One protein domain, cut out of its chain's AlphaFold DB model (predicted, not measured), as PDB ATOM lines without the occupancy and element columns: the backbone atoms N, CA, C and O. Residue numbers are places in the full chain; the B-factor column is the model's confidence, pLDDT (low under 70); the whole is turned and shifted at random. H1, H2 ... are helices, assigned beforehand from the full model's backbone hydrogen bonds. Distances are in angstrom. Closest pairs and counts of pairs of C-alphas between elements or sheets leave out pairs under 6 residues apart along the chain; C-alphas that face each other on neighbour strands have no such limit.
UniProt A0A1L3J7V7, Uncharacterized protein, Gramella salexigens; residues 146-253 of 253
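Overview. This is residues 146 to 253 of the 253 residues of an uncharacterized protein of Gramella salexigens (UniProt A0A1L3J7V7). One long helix, H1, runs the length of an elongated, open assembly; H2 folds back beside it as a helical hairpin, and H4 runs beside H1 on another side, apart from H2. The short H3 packs steeply across H1 near its beginning, and residues 208 to 214 stick out. The printed part has 108 residues with four named helices, H1 to H4 in chain order, and no named strand: all helix. It is loose, with a radius of gyration of the C-alphas of 17.3 A and spans of 52 by 28 by 17 A.

Arrangement. The hub is H1, residues 146 to 181, which touches three helices. Its residues 163 to 174 alone touch H2, residues 186 to 207, at a shallow tilt of 28 degrees, opposite ways; the closest C-alphas, of Lys 166 and Ala 196, are 7.0 A apart. Residues 160 to 171 of H1 alone touch H4, residues 227 to 251, through its residues 233 to 244 alone, at a shallow tilt of 9 degrees, the same way; the closest C-alphas, of Ser 164 and Glu 240, are 6.9 A apart. Residues 148 to 153 of H1 alone touch H3, residues 214 to 224, at a steep tilt of 62 degrees; the closest C-alphas, of Thr 152 and Glu 220, are 5.9 A apart. H3 and H4 are close but not clearly touching, with closest C-alphas, of Glu 224 and Arg 230, 7.1 A apart. H2 is apart from H3 and H4. In H1, H2, H3 and H4 every O i to N i+4 pair is within hydrogen-bond range.

Along the chain. H1 is 52.6 A from first to last C-alpha, beginning at C-alpha 146 (133.889, 154.870, 143.628). H4 is 36.0 A long and ends at C-alpha 251 (135.679, 172.557, 186.475). H2 is 31.9 A long and H3 15.4 A.

Size, cuts and confidence. The C-alphas farthest apart, of Ser 146 and Gly 182, are 53.0 A apart. The printed part has no cut and no long link. Mean pLDDT of the printed part is 79.2; residues 146 to 156, 205 to 209, 211 to 212 and 251 to 253 are under 70.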
ATOM      1  N   SER A 146     134.891 154.767 142.556       56.03
ATOM      2  CA  SER A 146     133.889 154.870 143.628       56.03
ATOM      3  C   SER A 146     134.251 154.013 144.850       56.03
ATOM      4  O   SER A 146     134.138 154.466 145.988       56.03
ATOM      5  N   GLU A 147     134.773 152.801 144.627       56.06
ATOM      6  CA  GLU A 147     135.181 151.898 145.711       56.06
ATOM      7  C   GLU A 147     136.411 152.404 146.478       56.06
ATOM      8  O   GLU A 147     136.437 152.312 147.706       56.06
ATOM      9  N   MET A 148     137.400 152.993 145.793       51.97
ATOM     10  CA  MET A 148     138.579 153.563 146.461       51.97
ATOM     11  C   MET A 148     138.239 154.825 147.265       51.97
ATOM     12  O   MET A 148     138.659 154.937 148.414       51.97
ATOM     13  N   ILE A 149     137.412 155.728 146.725       55.12
ATOM     14  CA  ILE A 149     136.954 156.930 147.448       55.12
ATOM     15  C   ILE A 149     136.104 156.543 148.673       55.12
ATOM     16  O   ILE A 149     136.238 157.142 149.742       55.12
ATOM     17  N   GLY A 150     135.267 155.505 148.557       58.81
ATOM     18  CA  GLY A 150     134.459 154.992 149.667       58.81
ATOM     19  C   GLY A 150     135.279 154.362 150.801       58.81
ATOM     20  O   GLY A 150     134.917 154.507 151.970       58.81
ATOM     21  N   GLN A 151     136.396 153.696 150.483       58.50
ATOM     22  CA  GLN A 151     137.313 153.133 151.486       58.50
ATOM     23  C   GLN A 151     138.100 154.230 152.215       58.50
ATOM     24  O   GLN A 151     138.134 154.234 153.445       58.50
ATOM     25  N   THR A 152     138.625 155.212 151.479       57.50
ATOM     26  CA  THR A 152     139.316 156.386 152.035       57.50
ATOM     27  C   THR A 152     138.413 157.209 152.959       57.50
ATOM     28  O   THR A 152     138.816 157.580 154.063       57.50
ATOM     29  N   GLY A 153     137.159 157.451 152.562       60.81
ATOM     30  CA  GLY A 153     136.213 158.197 153.392       60.81
ATOM     31  C   GLY A 153     135.832 157.480 154.690       60.81
ATOM     32  O   GLY A 153     135.559 158.133 155.697       60.81
ATOM     33  N   LYS A 154     135.852 156.143 154.697       64.00
ATOM     34  CA  LYS A 154     135.615 155.340 155.900       64.00
ATOM     35  C   LYS A 154     136.800 155.418 156.866       64.00
ATOM     36  O   LYS A 154     136.600 155.664 158.050       64.00
ATOM     37  N   GLU A 155     138.020 155.296 156.352       68.00
ATOM     38  CA  GLU A 155     139.244 155.342 157.156       68.00
ATOM     39  C   GLU A 155     139.458 156.705 157.836       68.00
ATOM     40  O   GLU A 155     139.838 156.771 159.003       68.00
ATOM     41  N   LEU A 156     139.143 157.807 157.154       67.38
ATOM     42  CA  LEU A 156     139.222 159.146 157.747       67.38
ATOM     43  C   LEU A 156     138.121 159.411 158.781       67.38
ATOM     44  O   LEU A 156     138.383 160.061 159.793       67.38
ATOM     45  N   LYS A 157     136.904 158.886 158.587       73.00
ATOM     46  CA  LYS A 157     135.842 158.963 159.608       73.00
ATOM     47  C   LYS A 157     136.202 158.173 160.861       73.00
ATOM     48  O   LYS A 157     135.992 158.670 161.967       73.00
ATOM     49  N   ASP A 158     136.816 157.006 160.691       75.38
ATOM     50  CA  ASP A 158     137.338 156.220 161.806       75.38
ATOM     51  C   ASP A 158     138.426 157.009 162.565       75.38
ATOM     52  O   ASP A 158     138.395 157.072 163.793       75.38
ATOM     53  N   GLN A 159     139.318 157.728 161.868       75.00
ATOM     54  CA  GLN A 159     140.323 158.599 162.506       75.00
ATOM     55  C   GLN A 159     139.709 159.755 163.313       75.00
ATOM     56  O   GLN A 159     140.195 160.090 164.395       75.00
ATOM     57  N   ILE A 160     138.649 160.382 162.801       80.00
ATOM     58  CA  ILE A 160     137.937 161.468 163.492       80.00
ATOM     59  C   ILE A 160     137.293 160.942 164.785       80.00
ATOM     60  O   ILE A 160     137.429 161.557 165.846       80.00
ATOM     61  N   PHE A 161     136.670 159.765 164.719       82.75
ATOM     62  CA  PHE A 161     136.104 159.093 165.886       82.75
ATOM     63  C   PHE A 161     137.178 158.760 166.936       82.75
ATOM     64  O   PHE A 161     136.998 159.045 168.122       82.75
ATOM     65  N   GLU A 162     138.344 158.261 166.518       82.00
ATOM     66  CA  GLU A 162     139.466 157.982 167.427       82.00
ATOM     67  C   GLU A 162     139.956 159.226 168.183       82.00
ATOM     68  O   GLU A 162     140.318 159.141 169.362       82.00
ATOM     69  N   ILE A 163     139.973 160.390 167.525       84.19
ATOM     70  CA  ILE A 163     140.358 161.652 168.167       84.19
ATOM     71  C   ILE A 163     139.368 162.001 169.285       84.19
ATOM     72  O   ILE A 163     139.816 162.336 170.384       84.19
ATOM     73  N   SER A 164     138.056 161.863 169.061       85.38
ATOM     74  CA  SER A 164     137.057 162.115 170.118       85.38
ATOM     75  C   SER A 164     137.187 161.164 171.303       85.38
ATOM     76  O   SER A 164     137.221 161.610 172.449       85.38
ATOM     77  N   GLU A 165     137.386 159.866 171.051       87.75
ATOM     78  CA  GLU A 165     137.598 158.892 172.124       87.75
ATOM     79  C   GLU A 165     138.838 159.266 172.951       87.75
ATOM     80  O   GLU A 165     138.852 159.171 174.181       87.75
ATOM     81  N   LYS A 166     139.894 159.751 172.286       86.75
ATOM     82  CA  LYS A 166     141.110 160.199 172.962       86.75
ATOM     83  C   LYS A 166     140.878 161.433 173.829       86.75
ATOM     84  O   LYS A 166     141.446 161.492 174.921       86.75
ATOM     85  N   ILE A 167     140.071 162.383 173.366       86.31
ATOM     86  CA  ILE A 167     139.696 163.582 174.124       86.31
ATOM     87  C   ILE A 167     138.923 163.183 175.386       86.31
ATOM     88  O   ILE A 167     139.306 163.590 176.485       86.31
ATOM     89  N   ASP A 168     137.930 162.300 175.275       87.00
ATOM     90  CA  ASP A 168     137.165 161.809 176.430       87.00
ATOM     91  C   ASP A 168     138.048 161.027 177.423       87.00
ATOM     92  O   ASP A 168     137.971 161.198 178.647       87.00
ATOM     93  N   GLN A 169     138.977 160.208 176.919       86.88
ATOM     94  CA  GLN A 169     139.973 159.528 177.753       86.88
ATOM     95  C   GLN A 169     140.905 160.506 178.480       86.88
ATOM     96  O   GLN A 169     141.341 160.226 179.596       86.88
ATOM     97  N   LEU A 170     141.264 161.629 177.857       85.19
ATOM     98  CA  LEU A 170     142.082 162.653 178.501       85.19
ATOM     99  C   LEU A 170     141.297 163.382 179.585       85.19
ATOM    100  O   LEU A 170     141.806 163.497 180.696       85.19
ATOM    101  N   LEU A 171     140.056 163.790 179.307       85.56
ATOM    102  CA  LEU A 171     139.182 164.435 180.290       85.56
ATOM    103  C   LEU A 171     138.994 163.554 181.531       85.56
ATOM    104  O   LEU A 171     139.168 164.012 182.658       85.56
ATOM    105  N   THR A 172     138.738 162.257 181.341       85.94
ATOM    106  CA  THR A 172     138.610 161.306 182.458       85.94
ATOM    107  C   THR A 172     139.926 161.065 183.199       85.94
ATOM    108  O   THR A 172     139.923 160.932 184.422       85.94
ATOM    109  N   LYS A 173     141.068 161.011 182.499       84.19
ATOM    110  CA  LYS A 173     142.390 160.895 183.137       84.19
ATOM    111  C   LYS A 173     142.743 162.124 183.964       84.19
ATOM    112  O   LYS A 173     143.296 161.961 185.048       84.19
ATOM    113  N   VAL A 174     142.449 163.318 183.454       83.44
ATOM    114  CA  VAL A 174     142.665 164.578 184.171       83.44
ATOM    115  C   VAL A 174     141.772 164.610 185.407       83.44
ATOM    116  O   VAL A 174     142.305 164.731 186.501       83.44
ATOM    117  N   ALA A 175     140.474 164.322 185.275       82.69
ATOM    118  CA  ALA A 175     139.552 164.264 186.414       82.69
ATOM    119  C   ALA A 175     139.987 163.258 187.501       82.69
ATOM    120  O   ALA A 175     139.893 163.538 188.694       82.69
ATOM    121  N   LYS A 176     140.507 162.084 187.110       84.19
ATOM    122  CA  LYS A 176     141.051 161.096 188.059       84.19
ATOM    123  C   LYS A 176     142.315 161.589 188.759       84.19
ATOM    124  O   LYS A 176     142.441 161.426 189.967       84.19
ATOM    125  N   LYS A 177     143.245 162.192 188.015       81.19
ATOM    126  CA  LYS A 177     144.469 162.760 188.596       81.19
ATOM    127  C   LYS A 177     144.164 163.912 189.549       81.19
ATOM    128  O   LYS A 177     144.803 163.991 190.593       81.19
ATOM    129  N   GLU A 178     143.173 164.737 189.218       76.44
ATOM    130  CA  GLU A 178     142.692 165.815 190.083       76.44
ATOM    131  C   GLU A 178     142.101 165.263 191.389       76.44
ATOM    132  O   GLU A 178     142.416 165.759 192.470       76.44
ATOM    133  N   ALA A 179     141.327 164.175 191.315       77.38
ATOM    134  CA  ALA A 179     140.777 163.505 192.495       77.38
ATOM    135  C   ALA A 179     141.847 162.861 193.403       77.38
ATOM    136  O   ALA A 179     141.643 162.760 194.611       77.38
ATOM    137  N   GLU A 180     142.978 162.416 192.845       79.56
ATOM    138  CA  GLU A 180     144.047 161.736 193.594       79.56
ATOM    139  C   GLU A 180     145.109 162.686 194.167       79.56
ATOM    140  O   GLU A 180     145.647 162.418 195.243       79.56
ATOM    141  N   LYS A 181     145.469 163.756 193.445       72.81
ATOM    142  CA  LYS A 181     146.643 164.596 193.758       72.81
ATOM    143  C   LYS A 181     146.341 166.082 193.954       72.81
ATOM    144  O   LYS A 181     147.260 166.828 194.287       72.81
ATOM    145  N   GLY A 182     145.089 166.511 193.799       72.00
ATOM    146  CA  GLY A 182     144.732 167.928 193.792       72.00
ATOM    147  C   GLY A 182     144.973 168.572 192.425       72.00
ATOM    148  O   GLY A 182     144.914 167.898 191.402       72.00
ATOM    149  N   GLU A 183     145.200 169.883 192.390       72.12
ATOM    150  CA  GLU A 183     145.246 170.661 191.145       72.12
ATOM    151  C   GLU A 183     146.310 170.135 190.160       72.12
ATOM    152  O   GLU A 183     147.489 170.015 190.497       72.12
ATOM    153  N   VAL A 184     145.887 169.799 188.936       79.12
ATOM    154  CA  VAL A 184     146.791 169.343 187.870       79.12
ATOM    155  C   VAL A 184     147.496 170.550 187.267       79.12
ATOM    156  O   VAL A 184     146.855 171.510 186.843       79.12
ATOM    157  N   THR A 185     148.825 170.486 187.208       84.62
ATOM    158  CA  THR A 185     149.650 171.588 186.694       84.62
ATOM    159  C   THR A 185     149.634 171.656 185.165       84.62
ATOM    160  O   THR A 185     149.546 170.626 184.494       84.62
ATOM    161  N   ASP A 186     149.812 172.853 184.599       84.12
ATOM    162  CA  ASP A 186     149.881 173.059 183.140       84.12
ATOM    163  C   ASP A 186     150.940 172.163 182.474       84.12
ATOM    164  O   ASP A 186     150.699 171.571 181.425       84.12
ATOM    165  N   ALA A 187     152.082 171.953 183.138       86.25
ATOM    166  CA  ALA A 187     153.139 171.065 182.657       86.25
ATOM    167  C   ALA A 187     152.696 169.591 182.562       86.25
ATOM    168  O   ALA A 187     153.129 168.855 181.671       86.25
ATOM    169  N   GLU A 188     151.829 169.133 183.468       83.06
ATOM    170  CA  GLU A 188     151.262 167.785 183.410       83.06
ATOM    171  C   GLU A 188     150.177 167.666 182.338       83.06
ATOM    172  O   GLU A 188     150.081 166.616 181.695       83.06
ATOM    173  N   VAL A 189     149.388 168.722 182.112       84.25
ATOM    174  CA  VAL A 189     148.419 168.786 181.006       84.25
ATOM    175  C   VAL A 189     149.145 168.700 179.665       84.25
ATOM    176  O   VAL A 189     148.795 167.859 178.834       84.25
ATOM    177  N   ASP A 190     150.206 169.483 179.482       88.44
ATOM    178  CA  ASP A 190     151.032 169.461 178.274       88.44
ATOM    179  C   ASP A 190     151.673 168.087 178.048       88.44
ATOM    180  O   ASP A 190     151.689 167.575 176.925       88.44
ATOM    181  N   ALA A 191     152.135 167.429 179.115       89.50
ATOM    182  CA  ALA A 191     152.660 166.070 179.030       89.50
ATOM    183  C   ALA A 191     151.589 165.055 178.584       89.50
ATOM    184  O   ALA A 191     151.871 164.179 177.761       89.50
ATOM    185  N   LEU A 192     150.354 165.171 179.087       88.00
ATOM    186  CA  LEU A 192     149.234 164.309 178.696       88.00
ATOM    187  C   LEU A 192     148.794 164.552 177.244       88.00
ATOM    188  O   LEU A 192     148.515 163.592 176.517       88.00
ATOM    189  N   LEU A 193     148.780 165.812 176.804       90.12
ATOM    190  CA  LEU A 193     148.521 166.190 175.414       90.12
ATOM    191  C   LEU A 193     149.601 165.630 174.483       90.12
ATOM    192  O   LEU A 193     149.280 164.998 173.473       90.12
ATOM    193  N   ALA A 194     150.874 165.775 174.850       90.31
ATOM    194  CA  ALA A 194     151.994 165.223 174.096       90.31
ATOM    195  C   ALA A 194     151.931 163.686 174.015       90.31
ATOM    196  O   ALA A 194     152.173 163.105 172.953       90.31
ATOM    197  N   GLU A 195     151.555 163.005 175.104       89.88
ATOM    198  CA  GLU A 195     151.347 161.553 175.116       89.88
ATOM    199  C   GLU A 195     150.218 161.138 174.160       89.88
ATOM    200  O   GLU A 195     150.363 160.172 173.403       89.88
ATOM    201  N   ALA A 196     149.095 161.857 174.167       87.62
ATOM    202  CA  ALA A 196     147.974 161.583 173.277       87.62
ATOM    203  C   ALA A 196     148.337 161.811 171.803       87.62
ATOM    204  O   ALA A 196     148.099 160.924 170.981       87.62
ATOM    205  N   ALA A 197     148.997 162.927 171.481       86.81
ATOM    206  CA  ALA A 197     149.485 163.219 170.134       86.81
ATOM    207  C   ALA A 197     150.472 162.145 169.637       86.81
ATOM    208  O   ALA A 197     150.397 161.668 168.498       86.81
ATOM    209  N   LYS A 198     151.366 161.679 170.518       87.94
ATOM    210  CA  LYS A 198     152.277 160.569 170.219       87.94
ATOM    211  C   LYS A 198     151.521 159.268 169.937       87.94
ATOM    212  O   LYS A 198     151.863 158.569 168.988       87.94
ATOM    213  N   LYS A 199     150.478 158.948 170.706       85.62
ATOM    214  CA  LYS A 199     149.660 157.740 170.495       85.62
ATOM    215  C   LYS A 199     148.912 157.762 169.162       85.62
ATOM    216  O   LYS A 199     148.952 156.765 168.444       85.62
ATOM    217  N   ILE A 200     148.307 158.897 168.808       85.06
ATOM    218  CA  ILE A 200     147.606 159.080 167.526       85.06
ATOM    219  C   ILE A 200     148.589 158.901 166.357       85.06
ATOM    220  O   ILE A 200     148.348 158.116 165.440       85.06
ATOM    221  N   SER A 201     149.753 159.557 166.419       82.25
ATOM    222  CA  SER A 201     150.755 159.468 165.346       82.25
ATOM    223  C   SER A 201     151.391 158.081 165.204       82.25
ATOM    224  O   SER A 201     151.663 157.645 164.086       82.25
ATOM    225  N   GLN A 202     151.624 157.361 166.306       81.62
ATOM    226  CA  GLN A 202     152.142 155.992 166.261       81.62
ATOM    227  C   GLN A 202     151.143 155.037 165.614       81.62
ATOM    228  O   GLN A 202     151.537 154.276 164.736       81.62
ATOM    229  N   ARG A 203     149.860 155.105 165.991       73.75
ATOM    230  CA  ARG A 203     148.811 154.282 165.376       73.75
ATOM    231  C   ARG A 203     148.706 154.536 163.871       73.75
ATOM    232  O   ARG A 203     148.710 153.573 163.113       73.75
ATOM    233  N   ARG A 204     148.749 155.801 163.433       71.06
ATOM    234  CA  ARG A 204     148.756 156.154 162.001       71.06
ATOM    235  C   ARG A 204     149.897 155.473 161.234       71.06
ATOM    236  O   ARG A 204     149.692 154.960 160.142       71.06
ATOM    237  N   LYS A 205     151.100 155.415 161.816       66.94
ATOM    238  CA  LYS A 205     152.245 154.727 161.191       66.94
ATOM    239  C   LYS A 205     152.036 153.219 161.046       66.94
ATOM    240  O   LYS A 205     152.543 152.650 160.088       66.94
ATOM    241  N   TYR A 206     151.320 152.582 161.974       61.72
ATOM    242  CA  TYR A 206     151.007 151.152 161.882       61.72
ATOM    243  C   TYR A 206     149.969 150.850 160.803       61.72
ATOM    244  O   TYR A 206     150.108 149.849 160.107       61.72
ATOM    245  N   ILE A 207     148.965 151.715 160.643       64.06
ATOM    246  CA  ILE A 207     147.939 151.569 159.600       64.06
ATOM    247  C   ILE A 207     148.574 151.721 158.205       64.06
ATOM    248  O   ILE A 207     148.338 150.907 157.318       64.06
ATOM    249  N   ASN A 208     149.515 152.657 158.060       65.06
ATOM    250  CA  ASN A 208     150.201 152.943 156.795       65.06
ATOM    251  C   ASN A 208     151.428 152.055 156.503       65.06
ATOM    252  O   ASN A 208     152.203 152.359 155.599       65.06
ATOM    253  N   ALA A 209     151.649 150.974 157.260       60.72
ATOM    254  CA  ALA A 209     152.811 150.092 157.087       60.72
ATOM    255  C   ALA A 209     152.671 149.075 155.925       60.72
ATOM    256  O   ALA A 209     153.547 148.226 155.750       60.72
ATOM    257  N   GLY A 210     151.578 149.132 155.156       70.06
ATOM    258  CA  GLY A 210     151.328 148.286 153.981       70.06
ATOM    259  C   GLY A 210     152.021 148.754 152.692       70.06
ATOM    260  O   GLY A 210     152.696 149.782 152.655       70.06
ATOM    261  N   GLU A 211     151.854 147.987 151.608       66.38
ATOM    262  CA  GLU A 211     152.333 148.357 150.269       66.38
ATOM    263  C   GLU A 211     151.548 149.582 149.763       66.38
ATOM    264  O   GLU A 211     150.338 149.529 149.551       66.38
ATOM    265  N   VAL A 212     152.237 150.715 149.617       69.12
ATOM    266  CA  VAL A 212     151.613 151.997 149.272       69.12
ATOM    267  C   VAL A 212     151.293 152.032 147.776       69.12
ATOM    268  O   VAL A 212     152.181 152.202 146.940       69.12
ATOM    269  N   SER A 213     150.014 151.879 147.428       78.19
ATOM    270  CA  SER A 213     149.544 152.024 146.047       78.19
ATOM    271  C   SER A 213     149.458 153.508 145.657       78.19
ATOM    272  O   SER A 213     148.791 154.276 146.353       78.19
ATOM    273  N   PRO A 214     150.040 153.938 144.519       81.88
ATOM    274  CA  PRO A 214     149.902 155.312 144.028       81.88
ATOM    275  C   PRO A 214     148.444 155.756 143.840       81.88
ATOM    276  O   PRO A 214     148.131 156.926 144.037       81.88
ATOM    277  N   GLY A 215     147.550 154.825 143.487       83.94
ATOM    278  CA  GLY A 215     146.120 155.109 143.349       83.94
ATOM    279  C   GLY A 215     145.435 155.399 144.687       83.94
ATOM    280  O   GLY A 215     144.556 156.251 144.741       83.94
ATOM    281  N   ALA A 216     145.874 154.751 145.771       78.75
ATOM    282  CA  ALA A 216     145.347 155.002 147.112       78.75
ATOM    283  C   ALA A 216     145.790 156.375 147.631       78.75
ATOM    284  O   ALA A 216     144.960 157.132 148.116       78.75
ATOM    285  N   LEU A 217     147.063 156.739 147.427       81.44
ATOM    286  CA  LEU A 217     147.563 158.072 147.784       81.44
ATOM    287  C   LEU A 217     146.835 159.184 147.028       81.44
ATOM    288  O   LEU A 217     146.530 160.227 147.599       81.44
ATOM    289  N   LEU A 218     146.574 158.975 145.734       85.12
ATOM    290  CA  LEU A 218     145.847 159.954 144.938       85.12
ATOM    291  C   LEU A 218     144.398 160.089 145.420       85.12
ATOM    292  O   LEU A 218     143.930 161.210 145.576       85.12
ATOM    293  N   ALA A 219     143.719 158.975 145.703       78.81
ATOM    294  CA  ALA A 219     142.358 158.987 146.234       78.81
ATOM    295  C   ALA A 219     142.274 159.657 147.617       78.81
ATOM    296  O   ALA A 219     141.349 160.428 147.861       78.81
ATOM    297  N   GLU A 220     143.256 159.423 148.493       77.31
ATOM    298  CA  GLU A 220     143.352 160.075 149.804       77.31
ATOM    299  C   GLU A 220     143.518 161.586 149.681       77.31
ATOM    300  O   GLU A 220     142.744 162.340 150.266       77.31
ATOM    301  N   VAL A 221     144.444 162.042 148.838       82.62
ATOM    302  CA  VAL A 221     144.642 163.477 148.600       82.62
ATOM    303  C   VAL A 221     143.423 164.115 147.929       82.62
ATOM    304  O   VAL A 221     143.037 165.223 148.296       82.62
ATOM    305  N   GLU A 222     142.800 163.449 146.953       80.56
ATOM    306  CA  GLU A 222     141.579 163.944 146.302       80.56
ATOM    307  C   GLU A 222     140.434 164.100 147.312       80.56
ATOM    308  O   GLU A 222     139.758 165.131 147.314       80.56
ATOM    309  N   PHE A 223     140.266 163.130 148.211       76.69
ATOM    310  CA  PHE A 223     139.265 163.179 149.270       76.69
ATOM    311  C   PHE A 223     139.580 164.257 150.328       76.69
ATOM    312  O   PHE A 223     138.699 165.027 150.704       76.69
ATOM    313  N   GLU A 224     140.840 164.405 150.753       73.69
ATOM    314  CA  GLU A 224     141.277 165.485 151.657       73.69
ATOM    315  C   GLU A 224     141.118 166.892 151.047       73.69
ATOM    316  O   GLU A 224     140.994 167.901 151.760       73.69
ATOM    317  N   MET A 225     141.164 167.000 149.719       76.88
ATOM    318  CA  MET A 225     140.944 168.257 149.005       76.88
ATOM    319  C   MET A 225     139.469 168.625 148.832       76.88
ATOM    320  O   MET A 225     139.192 169.783 148.504       76.88
ATOM    321  N   ASP A 226     138.532 167.715 149.102       80.44
ATOM    322  CA  ASP A 226     137.104 168.015 149.045       80.44
ATOM    323  C   ASP A 226     136.722 169.069 150.106       80.44
ATOM    324  O   ASP A 226     137.016 168.959 151.302       80.44
ATOM    325  N   GLN A 227     136.062 170.143 149.666       75.75
ATOM    326  CA  GLN A 227     135.640 171.239 150.539       75.75
ATOM    327  C   GLN A 227     134.581 170.809 151.558       75.75
ATOM    328  O   GLN A 227     134.556 171.337 152.673       75.75
ATOM    329  N   SER A 228     133.706 169.870 151.186       83.81
ATOM    330  CA  SER A 228     132.642 169.378 152.064       83.81
ATOM    331  C   SER A 228     133.222 168.624 153.265       83.81
ATOM    332  O   SER A 228     132.840 168.887 154.406       83.81
ATOM    333  N   PHE A 229     134.238 167.800 153.016       81.94
ATOM    334  CA  PHE A 229     134.970 167.051 154.030       81.94
ATOM    335  C   PHE A 229     135.714 167.963 155.012       81.94
ATOM    336  O   PHE A 229     135.576 167.821 156.227       81.94
ATOM    337  N   ARG A 230     136.447 168.966 154.510       84.56
ATOM    338  CA  ARG A 230     137.141 169.945 155.369       84.56
ATOM    339  C   ARG A 230     136.180 170.677 156.297       84.56
ATOM    340  O   ARG A 230     136.525 170.950 157.445       84.56
ATOM    341  N   LYS A 231     134.982 170.990 155.802       89.00
ATOM    342  CA  LYS A 231     133.926 171.613 156.597       89.00
ATOM    343  C   LYS A 231     133.393 170.661 157.674       89.00
ATOM    344  O   LYS A 231     133.249 171.097 158.809       89.00
ATOM    345  N   GLU A 232     133.149 169.391 157.344       86.94
ATOM    346  CA  GLU A 232     132.705 168.357 158.299       86.94
ATOM    347  C   GLU A 232     133.739 168.147 159.418       86.94
ATOM    348  O   GLU A 232     133.386 168.231 160.593       86.94
ATOM    349  N   ILE A 233     135.027 167.991 159.075       85.56
ATOM    350  CA  ILE A 233     136.109 167.901 160.073       85.56
ATOM    351  C   ILE A 233     136.158 169.156 160.935       85.56
ATOM    352  O   ILE A 233     136.305 169.065 162.151       85.56
ATOM    353  N   PHE A 234     136.095 170.337 160.317       89.81
ATOM    354  CA  PHE A 234     136.217 171.589 161.049       89.81
ATOM    355  C   PHE A 234     135.080 171.770 162.057       89.81
ATOM    356  O   PHE A 234     135.349 172.135 163.199       89.81
ATOM    357  N   GLU A 235     133.833 171.493 161.665       91.69
ATOM    358  CA  GLU A 235     132.699 171.553 162.592       91.69
ATOM    359  C   GLU A 235     132.834 170.507 163.704       91.69
ATOM    360  O   GLU A 235     132.688 170.862 164.869       91.69
ATOM    361  N   PHE A 236     133.233 169.272 163.390       90.31
ATOM    362  CA  PHE A 236     133.470 168.245 164.410       90.31
ATOM    363  C   PHE A 236     134.559 168.651 165.413       90.31
ATOM    364  O   PHE A 236     134.362 168.602 166.626       90.31
ATOM    365  N   LEU A 237     135.721 169.097 164.924       89.56
ATOM    366  CA  LEU A 237     136.819 169.541 165.784       89.56
ATOM    367  C   LEU A 237     136.417 170.750 166.626       89.56
ATOM    368  O   LEU A 237     136.833 170.867 167.776       89.56
ATOM    369  N   LYS A 238     135.611 171.654 166.065       93.38
ATOM    370  CA  LYS A 238     135.052 172.795 166.785       93.38
ATOM    371  C   LYS A 238     134.097 172.340 167.886       93.38
ATOM    372  O   LYS A 238     134.192 172.872 168.988       93.38
ATOM    373  N   GLU A 239     133.218 171.377 167.630       91.81
ATOM    374  CA  GLU A 239     132.326 170.802 168.641       91.81
ATOM    375  C   GLU A 239     133.110 170.148 169.782       91.81
ATOM    376  O   GLU A 239     132.903 170.498 170.946       91.81
ATOM    377  N   GLU A 240     134.077 169.285 169.466       88.19
ATOM    378  CA  GLU A 240     134.926 168.627 170.465       88.19
ATOM    379  C   GLU A 240     135.785 169.631 171.248       88.19
ATOM    380  O   GLU A 240     135.921 169.535 172.470       88.19
ATOM    381  N   PHE A 241     136.312 170.662 170.581       91.00
ATOM    382  CA  PHE A 241     137.024 171.747 171.249       91.00
ATOM    383  C   PHE A 241     136.111 172.528 172.199       91.00
ATOM    384  O   PHE A 241     136.499 172.815 173.333       91.00
ATOM    385  N   LEU A 242     134.895 172.878 171.768       91.94
ATOM    386  CA  LEU A 242     133.925 173.576 172.611       91.94
ATOM    387  C   LEU A 242     133.502 172.714 173.802       91.94
ATOM    388  O   LEU A 242     133.398 173.239 174.912       91.94
ATOM    389  N   LYS A 243     133.322 171.406 173.604       89.81
ATOM    390  CA  LYS A 243     133.045 170.430 174.664       89.81
ATOM    391  C   LYS A 243     134.185 170.385 175.682       89.81
ATOM    392  O   LYS A 243     133.938 170.577 176.872       89.81
ATOM    393  N   ALA A 244     135.430 170.238 175.229       86.94
ATOM    394  CA  ALA A 244     136.606 170.231 176.099       86.94
ATOM    395  C   ALA A 244     136.781 171.563 176.849       86.94
ATOM    396  O   ALA A 244     136.983 171.578 178.063       86.94
ATOM    397  N   ARG A 245     136.630 172.699 176.157       87.94
ATOM    398  CA  ARG A 245     136.680 174.033 176.771       87.94
ATOM    399  C   ARG A 245     135.590 174.210 177.822       87.94
ATOM    400  O   ARG A 245     135.862 174.747 178.891       87.94
ATOM    401  N   THR A 246     134.368 173.773 177.526       88.12
ATOM    402  CA  THR A 246     133.247 173.854 178.469       88.12
ATOM    403  C   THR A 246     133.538 173.017 179.703       88.12
ATOM    404  O   THR A 246     133.392 173.540 180.800       88.12
ATOM    405  N   ALA A 247     134.045 171.790 179.539       85.00
ATOM    406  CA  ALA A 247     134.436 170.928 180.652       85.00
ATOM    407  C   ALA A 247     135.477 171.592 181.575       85.00
ATOM    408  O   ALA A 247     135.326 171.560 182.796       85.00
ATOM    409  N   ILE A 248     136.485 172.265 181.003       82.00
ATOM    410  CA  ILE A 248     137.499 173.014 181.768       82.00
ATOM    411  C   ILE A 248     136.879 174.214 182.495       82.00
ATOM    412  O   ILE A 248     137.188 174.470 183.655       82.00
ATOM    413  N   VAL A 249     135.997 174.969 181.840       84.69
ATOM    414  CA  VAL A 249     135.348 176.132 182.469       84.69
ATOM    415  C   VAL A 249     134.409 175.695 183.592       84.69
ATOM    416  O   VAL A 249     134.405 176.316 184.652       84.69
ATOM    417  N   THR A 250     133.639 174.620 183.397       82.88
ATOM    418  CA  THR A 250     132.765 174.057 184.436       82.88
ATOM    419  C   THR A 250     133.538 173.440 185.594       82.88
ATOM    420  O   THR A 250     132.985 173.352 186.680       82.88
ATOM    421  N   ARG A 251     134.802 173.042 185.397       69.75
ATOM    422  CA  ARG A 251     135.679 172.557 186.475       69.75
ATOM    423  C   ARG A 251     135.979 173.643 187.515       69.75
ATOM    424  O   ARG A 251     136.074 173.340 188.695       69.75
ATOM    425  N   ASN A 252     136.151 174.893 187.083       63.28
ATOM    426  CA  ASN A 252     136.561 176.003 187.954       63.28
ATOM    427  C   ASN A 252     135.371 176.771 188.570       63.28
ATOM    428  O   ASN A 252     135.558 177.891 189.049       63.28
ATOM    429  N   LYS A 253     134.151 176.231 188.486       55.59
ATOM    430  CA  LYS A 253     132.917 176.893 188.916       55.59
ATOM    431  C   LYS A 253     132.265 176.122 190.051       55.59
ATOM    432  O   LYS A 253     131.798 176.798 190.992       55.59
TER     433      LYS A 253